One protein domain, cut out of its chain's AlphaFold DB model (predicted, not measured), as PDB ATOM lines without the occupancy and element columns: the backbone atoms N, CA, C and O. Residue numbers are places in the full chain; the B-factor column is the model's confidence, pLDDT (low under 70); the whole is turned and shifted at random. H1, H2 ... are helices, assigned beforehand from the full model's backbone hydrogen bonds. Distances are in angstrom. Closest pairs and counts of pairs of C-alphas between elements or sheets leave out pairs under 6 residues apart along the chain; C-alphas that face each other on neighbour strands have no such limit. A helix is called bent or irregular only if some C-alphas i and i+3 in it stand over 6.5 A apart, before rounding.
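Overview. This is residues 51 to 144 of the 150 residues of an uncharacterized protein of Chitinophagaceae bacterium (UniProt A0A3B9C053). Bent helix H3 folds back on itself, its first arm packing on the hairpin of H1 and H2. The 94 printed residues have three named helices, in order H1, H2, H3, and no named strand; the class is all helix. The whole is only just compact, close to loose, with radius of gyration of the C-alphas 14.4 A and spans 42 by 34 by 20 A.

Along the chain. H3, residues 122 to 143, assigned as one helix by its hydrogen bonds, is bent into arms H3a, to 131, and H3b, from 134; these two C-alphas are 8.5 A apart. C-alpha 143 is at (56.033, -1.866, 56.151). H2, residues 78 to 97, is 29.1 A long. H1, residues 53 to 70, is 25.8 A, from (45.680, 18.662, 49.871).

Arrangement. H3a and H3b touch, opposite ways, closest at C-alphas 124 and 136, 5.4 A. H2 touches H3a with residues 87 to 94 alone, at a steep tilt of 58 degrees, closest at C-alphas 87 and 126, 6.4 A. H1 and H2 touch, opposite ways at a shallow tilt of 21 degrees, closest at C-alphas 58 and 95, 5.2 A. Every O i to N i+4 pair is within hydrogen-bond range in H1, H2 and H3b, 5 of 6 in H3a.

Size, cuts and confidence. The printed part has no cut. The link H2 to H3 is long. No printed residue is under 70 in pLDDT.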
ATOM      1  N   THR A  51      42.595  23.888  46.170       71.88
ATOM      2  CA  THR A  51      42.508  24.760  47.351       71.88
ATOM      3  C   THR A  51      43.041  24.092  48.614       71.88
ATOM      4  O   THR A  51      43.309  24.762  49.609       71.88
ATOM      5  N   ASN A  52      43.219  22.768  48.573       86.31
ATOM      6  CA  ASN A  52      43.644  21.938  49.693       86.31
ATOM      7  C   ASN A  52      44.393  20.675  49.210       86.31
ATOM      8  O   ASN A  52      44.477  20.401  48.011       86.31
ATOM      9  N   GLU A  53      44.934  19.900  50.156       87.81
ATOM     10  CA  GLU A  53      45.680  18.662  49.871       87.81
ATOM     11  C   GLU A  53      44.843  17.589  49.166       87.81
ATOM     12  O   GLU A  53      45.365  16.884  48.306       87.81
ATOM     13  N   VAL A  54      43.552  17.465  49.493       92.44
ATOM     14  CA  VAL A  54      42.672  16.482  48.847       92.44
ATOM     15  C   VAL A  54      42.530  16.823  47.368       92.44
ATOM     16  O   VAL A  54      42.795  15.969  46.530       92.44
ATOM     17  N   ASP A  55      42.212  18.073  47.028       91.38
ATOM     18  CA  ASP A  55      42.107  18.520  45.633       91.38
ATOM     19  C   ASP A  55      43.426  18.325  44.872       91.38
ATOM     20  O   ASP A  55      43.420  17.907  43.712       91.38
ATOM     21  N   PHE A  56      44.565  18.580  45.526       89.75
ATOM     22  CA  PHE A  56      45.883  18.358  44.935       89.75
ATOM     23  C   PHE A  56      46.138  16.876  44.633       89.75
ATOM     24  O   PHE A  56      46.575  16.540  43.530       89.75
ATOM     25  N   ILE A  57      45.825  15.975  45.572       92.12
ATOM     26  CA  ILE A  57      45.961  14.525  45.370       92.12
ATOM     27  C   ILE A  57      44.992  14.043  44.283       92.12
ATOM     28  O   ILE A  57      45.388  13.241  43.438       92.12
ATOM     29  N   LYS A  58      43.751  14.550  44.248       94.25
ATOM     30  CA  LYS A  58      42.781  14.227  43.190       94.25
ATOM     31  C   LYS A  58      43.318  14.600  41.816       94.25
ATOM     32  O   LYS A  58      43.337  13.751  40.931       94.25
ATOM     33  N   LEU A  59      43.803  15.834  41.665       91.50
ATOM     34  CA  LEU A  59      44.391  16.311  40.417       91.50
ATOM     35  C   LEU A  59      45.622  15.487  40.025       91.50
ATOM     36  O   LEU A  59      45.784  15.119  38.867       91.50
ATOM     37  N   HIS A  60      46.488  15.159  40.982       91.50
ATOM     38  CA  HIS A  60      47.630  14.292  40.719       91.50
ATOM     39  C   HIS A  60      47.212  12.926  40.179       91.50
ATOM     40  O   HIS A  60      47.696  12.512  39.127       91.50
ATOM     41  N   LEU A  61      46.315  12.234  40.878       94.94
ATOM     42  CA  LEU A  61      45.904  10.885  40.502       94.94
ATOM     43  C   LEU A  61      45.098  10.867  39.201       94.94
ATOM     44  O   LEU A  61      45.253   9.919  38.433       94.94
ATOM     45  N   SER A  62      44.314  11.910  38.909       94.38
ATOM     46  CA  SER A  62      43.619  12.022  37.623       94.38
ATOM     47  C   SER A  62      44.609  12.163  36.465       94.38
ATOM     48  O   SER A  62      44.471  11.483  35.454       94.38
ATOM     49  N   LEU A  63      45.661  12.973  36.623       91.44
ATOM     50  CA  LEU A  63      46.701  13.109  35.599       91.44
ATOM     51  C   LEU A  63      47.516  11.816  35.429       91.44
ATOM     52  O   LEU A  63      47.880  11.472  34.305       91.44
ATOM     53  N   VAL A  64      47.803  11.097  36.523       92.88
ATOM     54  CA  VAL A  64      48.442   9.768  36.464       92.88
ATOM     55  C   VAL A  64      47.560   8.792  35.689       92.88
ATOM     56  O   VAL A  64      48.057   8.096  34.807       92.88
ATOM     57  N   GLU A  65      46.259   8.741  35.984       95.56
ATOM     58  CA  GLU A  65      45.316   7.892  35.255       95.56
ATOM     59  C   GLU A  65      45.306   8.231  33.758       95.56
ATOM     60  O   GLU A  65      45.461   7.330  32.929       95.56
ATOM     61  N   ASP A  66      45.181   9.514  33.409       92.81
ATOM     62  CA  ASP A  66      45.156   9.990  32.024       92.81
ATOM     63  C   ASP A  66      46.430   9.615  31.260       92.81
ATOM     64  O   ASP A  66      46.371   9.177  30.107       92.81
ATOM     65  N   GLU A  67      47.596   9.775  31.889       91.25
ATOM     66  CA  GLU A  67      48.874   9.364  31.312       91.25
ATOM     67  C   GLU A  67      48.908   7.848  31.099       91.25
ATOM     68  O   GLU A  67      49.134   7.393  29.979       91.25
ATOM     69  N   LEU A  68      48.583   7.055  32.124       93.12
ATOM     70  CA  LEU A  68      48.610   5.592  32.052       93.12
ATOM     71  C   LEU A  68      47.603   5.019  31.041       93.12
ATOM     72  O   LEU A  68      47.881   3.983  30.422       93.12
ATOM     73  N   ARG A  69      46.450   5.667  30.840       94.94
ATOM     74  CA  ARG A  69      45.492   5.293  29.787       94.94
ATOM     75  C   ARG A  69      46.048   5.575  28.391       94.94
ATOM     76  O   ARG A  69      45.849   4.754  27.496       94.94
ATOM     77  N   ARG A  70      46.773   6.684  28.204       92.31
ATOM     78  CA  ARG A  70      47.408   7.032  26.919       92.31
ATOM     79  C   ARG A  70      48.639   6.177  26.608       92.31
ATOM     80  O   ARG A  70      48.899   5.910  25.438       92.31
ATOM     81  N   THR A  71      49.366   5.712  27.623       90.00
ATOM     82  CA  THR A  71      50.629   4.972  27.462       90.00
ATOM     83  C   THR A  71      50.509   3.513  27.898       90.00
ATOM     84  O   THR A  71      51.017   3.077  28.930       90.00
ATOM     85  N   THR A  72      49.835   2.698  27.083       93.06
ATOM     86  CA  THR A  72      49.813   1.242  27.302       93.06
ATOM     87  C   THR A  72      51.064   0.587  26.699       93.06
ATOM     88  O   THR A  72      51.274   0.720  25.492       93.06
ATOM     89  N   PRO A  73      51.878  -0.160  27.474       93.69
ATOM     90  CA  PRO A  73      53.036  -0.868  26.933       93.69
ATOM     91  C   PRO A  73      52.644  -1.915  25.879       93.69
ATOM     92  O   PRO A  73      51.684  -2.674  26.046       93.69
ATOM     93  N   ASN A  74      53.424  -1.996  24.800       94.12
ATOM     94  CA  ASN A  74      53.124  -2.874  23.663       94.12
ATOM     95  C   ASN A  74      53.264  -4.373  23.987       94.12
ATOM     96  O   ASN A  74      52.641  -5.201  23.328       94.12
ATOM     97  N   ASN A  75      54.050  -4.723  25.005       96.12
ATOM     98  CA  ASN A  75      54.404  -6.096  25.371       96.12
ATOM     99  C   ASN A  75      53.459  -6.751  26.397       96.12
ATOM    100  O   ASN A  75      53.770  -7.830  26.898       96.12
ATOM    101  N   LEU A  76      52.319  -6.133  26.725       97.19
ATOM    102  CA  LEU A  76      51.337  -6.733  27.633       97.19
ATOM    103  C   LEU A  76      50.506  -7.823  26.943       97.19
ATOM    104  O   LEU A  76      49.986  -7.625  25.839       97.19
ATOM    105  N   SER A  77      50.292  -8.937  27.644       98.06
ATOM    106  CA  SER A  77      49.317  -9.957  27.247       98.06
ATOM    107  C   SER A  77      47.888  -9.403  27.275       98.06
ATOM    108  O   SER A  77      47.601  -8.390  27.918       98.06
ATOM    109  N   ALA A  78      46.950 -10.083  26.608       97.56
ATOM    110  CA  ALA A  78      45.539  -9.688  26.625       97.56
ATOM    111  C   ALA A  78      44.975  -9.613  28.057       97.56
ATOM    112  O   ALA A  78      44.280  -8.658  28.400       97.56
ATOM    113  N   HIS A  79      45.348 -10.568  28.913       97.75
ATOM    114  CA  HIS A  79      44.922 -10.586  30.310       97.75
ATOM    115  C   HIS A  79      45.535  -9.429  31.117       97.75
ATOM    116  O   HIS A  79      44.838  -8.764  31.878       97.75
ATOM    117  N   GLN A  80      46.816  -9.113  30.903       97.75
ATOM    118  CA  GLN A  80      47.457  -7.960  31.548       97.75
ATOM    119  C   GLN A  80      46.815  -6.633  31.126       97.75
ATOM    120  O   GLN A  80      46.638  -5.750  31.962       97.75
ATOM    121  N   LYS A  81      46.418  -6.493  29.855       97.81
ATOM    122  CA  LYS A  81      45.684  -5.312  29.371       97.81
ATOM    123  C   LYS A  81      44.318  -5.179  30.047       97.81
ATOM    124  O   LYS A  81      43.973  -4.087  30.492       97.81
ATOM    125  N   GLN A  82      43.573  -6.277  30.182       97.62
ATOM    126  CA  GLN A  82      42.291  -6.287  30.896       97.62
ATOM    127  C   GLN A  82      42.457  -5.893  32.369       97.62
ATOM    128  O   GLN A  82      41.747  -5.010  32.847       97.62
ATOM    129  N   ASN A  83      43.440  -6.473  33.063       97.19
ATOM    130  CA  ASN A  83      43.725  -6.130  34.457       97.19
ATOM    131  C   ASN A  83      44.146  -4.665  34.603       97.19
ATOM    132  O   ASN A  83      43.696  -3.994  35.525       97.19
ATOM    133  N   ARG A  84      44.947  -4.137  33.668       97.56
ATOM    134  CA  ARG A  84      45.318  -2.717  33.651       97.56
ATOM    135  C   ARG A  84      44.090  -1.816  33.552       97.56
ATOM    136  O   ARG A  84      43.991  -0.880  34.336       97.56
ATOM    137  N   ILE A  85      43.166  -2.094  32.628       97.94
ATOM    138  CA  ILE A  85      41.930  -1.307  32.478       97.94
ATOM    139  C   ILE A  85      41.109  -1.374  33.768       97.94
ATOM    140  O   ILE A  85      40.760  -0.331  34.312       97.94
ATOM    141  N   LYS A  86      40.908  -2.578  34.320       98.31
ATOM    142  CA  LYS A  86      40.205  -2.771  35.596       98.31
ATOM    143  C   LYS A  86      40.836  -1.945  36.725       98.31
ATOM    144  O   LYS A  86      40.120  -1.263  37.451       98.31
ATOM    145  N   CYS A  87      42.161  -1.975  36.868       98.44
ATOM    146  CA  CYS A  87      42.867  -1.194  37.885       98.44
ATOM    147  C   CYS A  87      42.737   0.317  37.657       98.44
ATOM    148  O   CYS A  87      42.567   1.054  38.622       98.44
ATOM    149  N   LEU A  88      42.779   0.792  36.412       98.56
ATOM    150  CA  LEU A  88      42.591   2.214  36.110       98.56
ATOM    151  C   LEU A  88      41.158   2.676  36.415       98.56
ATOM    152  O   LEU A  88      40.973   3.782  36.909       98.56
ATOM    153  N   ASP A  89      40.153   1.820  36.221       98.75
ATOM    154  CA  ASP A  89      38.766   2.121  36.601       98.75
ATOM    155  C   ASP A  89      38.577   2.144  38.129       98.75
ATOM    156  O   ASP A  89      37.803   2.945  38.657       98.75
ATOM    157  N   ILE A  90      39.301   1.296  38.866       98.75
ATOM    158  CA  ILE A  90      39.345   1.346  40.337       98.75
ATOM    159  C   ILE A  90      40.049   2.627  40.805       98.75
ATOM    160  O   ILE A  90      39.539   3.309  41.694       98.75
ATOM    161  N   LEU A  91      41.182   2.986  40.188       98.75
ATOM    162  CA  LEU A  91      41.903   4.228  40.481       98.75
ATOM    163  C   LEU A  91      41.005   5.448  40.255       98.75
ATOM    164  O   LEU A  91      40.980   6.341  41.099       98.75
ATOM    165  N   ASN A  92      40.224   5.441  39.169       98.75
ATOM    166  CA  ASN A  92      39.245   6.476  38.867       98.75
ATOM    167  C   ASN A  92      38.256   6.689  40.016       98.75
ATOM    168  O   ASN A  92      38.073   7.809  40.495       98.75
ATOM    169  N   LYS A  93      37.655   5.602  40.511       98.62
ATOM    170  CA  LYS A  93      36.742   5.654  41.661       98.62
ATOM    171  C   LYS A  93      37.447   6.170  42.914       98.62
ATOM    172  O   LYS A  93      36.906   7.032  43.602       98.62
ATOM    173  N   TYR A  94      38.655   5.681  43.185       98.75
ATOM    174  CA  TYR A  94      39.433   6.056  44.365       98.75
ATOM    175  C   TYR A  94      39.693   7.564  44.439       98.75
ATOM    176  O   TYR A  94      39.353   8.202  45.438       98.75
ATOM    177  N   TRP A  95      40.248   8.167  43.380       98.00
ATOM    178  CA  TRP A  95      40.516   9.604  43.425       98.00
ATOM    179  C   TRP A  95      39.229  10.430  43.344       98.00
ATOM    180  O   TRP A  95      39.169  11.500  43.942       98.00
ATOM    181  N   ASN A  96      38.159   9.946  42.702       98.12
ATOM    182  CA  ASN A  96      36.867  10.638  42.754       98.12
ATOM    183  C   ASN A  96      36.303  10.700  44.181       98.12
ATOM    184  O   ASN A  96      35.862  11.777  44.597       98.12
ATOM    185  N   ASN A  97      36.408   9.604  44.940       97.94
ATOM    186  CA  ASN A  97      35.964   9.519  46.334       97.94
ATOM    187  C   ASN A  97      36.720  10.487  47.259       97.94
ATOM    188  O   ASN A  97      36.127  11.023  48.191       97.94
ATOM    189  N   GLY A  98      38.009  10.746  47.001       96.81
ATOM    190  CA  GLY A  98      38.775  11.784  47.707       96.81
ATOM    191  C   GLY A  98      39.084  11.481  49.179       96.81
ATOM    192  O   GLY A  98      39.320  12.405  49.955       96.81
ATOM    193  N   VAL A  99      39.068  10.206  49.575       97.69
ATOM    194  CA  VAL A  99      39.388   9.763  50.940       97.69
ATOM    195  C   VAL A  99      40.800   9.186  50.940       97.69
ATOM    196  O   VAL A  99      41.034   8.115  50.387       97.69
ATOM    197  N   PHE A 100      41.746   9.929  51.519       97.25
ATOM    198  CA  PHE A 100      43.179   9.629  51.464       97.25
ATOM    199  C   PHE A 100      43.800   9.482  52.863       97.25
ATOM    200  O   PHE A 100      43.311  10.124  53.800       97.25
ATOM    201  N   PRO A 101      44.888   8.693  53.007       96.69
ATOM    202  CA  PRO A 101      45.575   8.503  54.282       96.69
ATOM    203  C   PRO A 101      46.066   9.811  54.909       96.69
ATOM    204  O   PRO A 101      46.529  10.713  54.208       96.69
ATOM    205  N   LYS A 102      46.031   9.887  56.244       94.75
ATOM    206  CA  LYS A 102      46.515  11.038  57.020       94.75
ATOM    207  C   LYS A 102      47.764  10.711  57.839       94.75
ATOM    208  O   LYS A 102      47.767   9.787  58.655       94.75
ATOM    209  N   ASN A 103      48.785  11.561  57.720       92.44
ATOM    210  CA  ASN A 103      50.012  11.514  58.521       92.44
ATOM    211  C   ASN A 103      49.754  11.910  59.981       92.44
ATOM    212  O   ASN A 103      50.016  13.034  60.393       92.44
ATOM    213  N   THR A 104      49.235  10.976  60.777       95.19
ATOM    214  CA  THR A 104      48.853  11.259  62.172       95.19
ATOM    215  C   THR A 104      50.038  11.165  63.141       95.19
ATOM    216  O   THR A 104      50.067  11.861  64.152       95.19
ATOM    217  N   PHE A 105      51.048  10.350  62.825       94.00
ATOM    218  CA  PHE A 105      52.221  10.121  63.685       94.00
ATOM    219  C   PHE A 105      53.515  10.776  63.190       94.00
ATOM    220  O   PHE A 105      54.543  10.685  63.854       94.00
ATOM    221  N   HIS A 106      53.481  11.435  62.031       94.00
ATOM    222  CA  HIS A 106      54.657  12.023  61.396       94.00
ATOM    223  C   HIS A 106      54.365  13.479  61.039       94.00
ATOM    224  O   HIS A 106      53.355  13.761  60.401       94.00
ATOM    225  N   LYS A 107      55.243  14.397  61.462       89.88
ATOM    226  CA  LYS A 107      55.147  15.824  61.101       89.88
ATOM    227  C   LYS A 107      55.529  16.060  59.644       89.88
ATOM    228  O   LYS A 107      54.913  16.874  58.968       89.88
ATOM    229  N   GLU A 108      56.536  15.324  59.188       89.06
ATOM    230  CA  GLU A 108      56.991  15.356  57.808       89.06
ATOM    231  C   GLU A 108      56.121  14.469  56.918       89.06
ATOM    232  O   GLU A 108      55.432  13.545  57.372       89.06
ATOM    233  N   ARG A 109      56.187  14.739  55.614       85.75
ATOM    234  CA  ARG A 109      55.518  13.923  54.607       85.75
ATOM    235  C   ARG A 109      56.150  12.529  54.566       85.75
ATOM    236  O   ARG A 109      57.237  12.329  54.038       85.75
ATOM    237  N   THR A 110      55.421  11.563  55.098       90.94
ATOM    238  CA  THR A 110      55.786  10.143  55.174       90.94
ATOM    239  C   THR A 110      54.724   9.319  54.449       90.94
ATOM    240  O   THR A 110      53.542   9.608  54.632       90.94
ATOM    241  N   PRO A 111      55.084   8.314  53.638       91.88
ATOM    242  CA  PRO A 111      54.107   7.391  53.071       91.88
ATOM    243  C   PRO A 111      53.334   6.673  54.177       91.88
ATOM    244  O   PRO A 111      53.915   6.307  55.190       91.88
ATOM    245  N   TYR A 112      52.034   6.477  53.990       96.12
ATOM    246  CA  TYR A 112      51.224   5.572  54.803       96.12
ATOM    247  C   TYR A 112      50.564   4.603  53.838       96.12
ATOM    248  O   TYR A 112      49.940   5.042  52.870       96.12
ATOM    249  N   PHE A 113      50.709   3.305  54.081       96.94
ATOM    250  CA  PHE A 113      50.048   2.290  53.275       96.94
ATOM    251  C   PHE A 113      48.562   2.197  53.643       96.94
ATOM    252  O   PHE A 113      47.702   2.305  52.769       96.94
ATOM    253  N   ILE A 114      48.276   2.102  54.946       98.12
ATOM    254  CA  ILE A 114      46.950   2.297  55.544       98.12
ATOM    255  C   ILE A 114      47.121   3.179  56.789       98.12
ATOM    256  O   ILE A 114      48.028   2.961  57.601       98.12
ATOM    257  N   ASP A 115      46.302   4.221  56.926       97.62
ATOM    258  CA  ASP A 115      46.324   5.070  58.118       97.62
ATOM    259  C   ASP A 115      45.550   4.483  59.304       97.62
ATOM    260  O   ASP A 115      44.912   3.435  59.223       97.62
ATOM    261  N   ILE A 116      45.609   5.190  60.433       97.25
ATOM    262  CA  ILE A 116      44.966   4.773  61.687       97.25
ATOM    263  C   ILE A 116      43.441   4.719  61.615       97.25
ATOM    264  O   ILE A 116      42.809   4.156  62.504       97.25
ATOM    265  N   TYR A 117      42.849   5.336  60.594       97.88
ATOM    266  CA  TYR A 117      41.412   5.353  60.366       97.88
ATOM    267  C   TYR A 117      40.987   4.228  59.413       97.88
ATOM    268  O   TYR A 117      39.816   4.155  59.050       97.88
ATOM    269  N   GLY A 118      41.920   3.362  59.000       97.69
ATOM    270  CA  GLY A 118      41.674   2.318  58.010       97.69
ATOM    271  C   GLY A 118      41.622   2.852  56.580       97.69
ATOM    272  O   GLY A 118      41.089   2.181  55.701       97.69
ATOM    273  N   THR A 119      42.147   4.054  56.320       98.25
ATOM    274  CA  THR A 119      42.167   4.628  54.972       98.25
ATOM    275  C   THR A 119      43.374   4.114  54.207       98.25
ATOM    276  O   THR A 119      44.514   4.351  54.605       98.25
ATOM    277  N   TYR A 120      43.125   3.445  53.086       98.38
ATOM    278  CA  TYR A 120      44.159   2.890  52.218       98.38
ATOM    279  C   TYR A 120      44.744   3.982  51.326       98.38
ATOM    280  O   TYR A 120      44.029   4.875  50.872       98.38
ATOM    281  N   CYS A 121      46.039   3.896  51.026       96.75
ATOM    282  CA  CYS A 121      46.630   4.671  49.939       96.75
ATOM    283  C   CYS A 121      46.165   4.147  48.573       96.75
ATOM    284  O   CYS A 121      45.550   3.087  48.482       96.75
ATOM    285  N   ALA A 122      46.516   4.842  47.486       97.06
ATOM    286  CA  ALA A 122      46.104   4.439  46.137       97.06
ATOM    287  C   ALA A 122      46.536   3.000  45.796       97.06
ATOM    288  O   ALA A 122      45.744   2.222  45.272       97.06
ATOM    289  N   VAL A 123      47.775   2.626  46.136       96.12
ATOM    290  CA  VAL A 123      48.306   1.276  45.879       96.12
ATOM    291  C   VAL A 123      47.607   0.232  46.747       96.12
ATOM    292  O   VAL A 123      47.175  -0.796  46.229       96.12
ATOM    293  N   GLY A 124      47.447   0.502  48.047       97.62
ATOM    294  CA  GLY A 124      46.727  -0.387  48.956       97.62
ATOM    295  C   GLY A 124      45.282  -0.607  48.511       97.62
ATOM    296  O   GLY A 124      44.820  -1.744  48.482       97.62
ATOM    297  N   TYR A 125      44.595   0.458  48.096       98.50
ATOM    298  CA  TYR A 125      43.214   0.405  47.623       98.50
ATOM    299  C   TYR A 125      43.086  -0.456  46.359       98.50
ATOM    300  O   TYR A 125      42.201  -1.303  46.273       98.50
ATOM    301  N   LEU A 126      44.008  -0.316  45.398       98.38
ATOM    302  CA  LEU A 126      44.047  -1.166  44.202       98.38
ATOM    303  C   LEU A 126      44.249  -2.649  44.542       98.38
ATOM    304  O   LEU A 126      43.599  -3.507  43.946       98.38
ATOM    305  N   ILE A 127      45.130  -2.959  45.494       98.06
ATOM    306  CA  ILE A 127      45.384  -4.334  45.950       98.06
ATOM    307  C   ILE A 127      44.131  -4.918  46.622       98.06
ATOM    308  O   ILE A 127      43.709  -6.019  46.268       98.06
ATOM    309  N   GLY A 128      43.494  -4.167  47.523       97.94
ATOM    310  CA  GLY A 128      42.255  -4.582  48.189       97.94
ATOM    311  C   GLY A 128      41.120  -4.853  47.199       97.94
ATOM    312  O   GLY A 128      40.591  -5.962  47.138       97.94
ATOM    313  N   GLU A 129      40.821  -3.889  46.327       98.12
ATOM    314  CA  GLU A 129      39.724  -3.972  45.347       98.12
ATOM    315  C   GLU A 129      39.954  -5.018  44.241       98.12
ATOM    316  O   GLU A 129      39.027  -5.410  43.524       98.12
ATOM    317  N   THR A 130      41.189  -5.493  44.076       97.62
ATOM    318  CA  THR A 130      41.501  -6.600  43.162       97.62
ATOM    319  C   THR A 130      41.468  -7.972  43.835       97.62
ATOM    320  O   THR A 130      41.694  -8.968  43.149       97.62
ATOM    321  N   GLY A 131      41.084  -8.041  45.114       97.69
ATOM    322  CA  GLY A 131      40.857  -9.285  45.852       97.69
ATOM    323  C   GLY A 131      42.030  -9.731  46.725       97.69
ATOM    324  O   GLY A 131      42.047 -10.876  47.161       97.69
ATOM    325  N   PHE A 132      43.004  -8.854  46.981       97.94
ATOM    326  CA  PHE A 132      44.219  -9.171  47.737       97.94
ATOM    327  C   PHE A 132      44.331  -8.357  49.032       97.94
ATOM    328  O   PHE A 132      45.427  -7.974  49.434       97.94
ATOM    329  N   ASP A 133      43.212  -8.087  49.704       98.06
ATOM    330  CA  ASP A 133      43.197  -7.258  50.916       98.06
ATOM    331  C   ASP A 133      44.142  -7.770  52.018       98.06
ATOM    332  O   ASP A 133      44.865  -6.987  52.627       98.06
ATOM    333  N   GLU A 134      44.253  -9.089  52.185       98.25
ATOM    334  CA  GLU A 134      45.205  -9.700  53.123       98.25
ATOM    335  C   GLU A 134      46.658  -9.277  52.848       98.25
ATOM    336  O   GLU A 134      47.439  -9.068  53.777       98.25
ATOM    337  N   VAL A 135      47.028  -9.089  51.576       98.00
ATOM    338  CA  VAL A 135      48.351  -8.582  51.189       98.00
ATOM    339  C   VAL A 135      48.492  -7.115  51.579       98.00
ATOM    340  O   VAL A 135      49.533  -6.725  52.107       98.00
ATOM    341  N   ALA A 136      47.457  -6.301  51.359       97.69
ATOM    342  CA  ALA A 136      47.480  -4.897  51.753       97.69
ATOM    343  C   ALA A 136      47.615  -4.738  53.277       97.69
ATOM    344  O   ALA A 136      48.426  -3.939  53.748       97.69
ATOM    345  N   GLN A 137      46.891  -5.558  54.037       98.25
ATOM    346  CA  GLN A 137      46.970  -5.618  55.495       98.25
ATOM    347  C   GLN A 137      48.340  -6.094  55.981       98.25
ATOM    348  O   GLN A 137      48.905  -5.517  56.909       98.25
ATOM    349  N   LYS A 138      48.935  -7.090  55.317       98.19
ATOM    350  CA  LYS A 138      50.294  -7.533  55.633       98.19
ATOM    351  C   LYS A 138      51.325  -6.422  55.409       98.19
ATOM    352  O   LYS A 138      52.165  -6.187  56.273       98.19
ATOM    353  N   ILE A 139      51.243  -5.695  54.291       97.44
ATOM    354  CA  ILE A 139      52.130  -4.548  54.027       97.44
ATOM    355  C   ILE A 139      51.923  -3.455  55.079       97.44
ATOM    356  O   ILE A 139      52.899  -2.882  55.556       97.44
ATOM    357  N   HIS A 140      50.681  -3.185  55.482       97.56
ATOM    358  CA  HIS A 140      50.397  -2.262  56.578       97.56
ATOM    359  C   HIS A 140      51.077  -2.695  57.888       97.56
ATOM    360  O   HIS A 140      51.681  -1.869  58.562       97.56
ATOM    361  N   GLN A 141      51.048  -3.981  58.233       97.69
ATOM    362  CA  GLN A 141      51.668  -4.487  59.462       97.69
ATOM    363  C   GLN A 141      53.201  -4.467  59.414       97.69
ATOM    364  O   GLN A 141      53.847  -4.133  60.404       97.69
ATOM    365  N   GLU A 142      53.786  -4.825  58.272       97.44
ATOM    366  CA  GLU A 142      55.230  -5.060  58.159       97.44
ATOM    367  C   GLU A 142      56.007  -3.844  57.630       97.44
ATOM    368  O   GLU A 142      57.201  -3.716  57.895       97.44
ATOM    369  N   ASN A 143      55.361  -2.948  56.874       96.06
ATOM    370  CA  ASN A 143      56.033  -1.866  56.151       96.06
ATOM    371  C   ASN A 143      55.128  -0.642  55.887       96.06
ATOM    372  O   ASN A 143      55.176  -0.051  54.805       96.06
ATOM    373  N   ASN A 144      54.302  -0.232  56.860       96.75
ATOM    374  CA  ASN A 144      53.303   0.831  56.654       96.75
ATOM    375  C   ASN A 144      53.872   2.150  56.108       96.75
ATOM    376  O   ASN A 144      53.164   2.895  55.437       96.75
TER     377      ASN A 144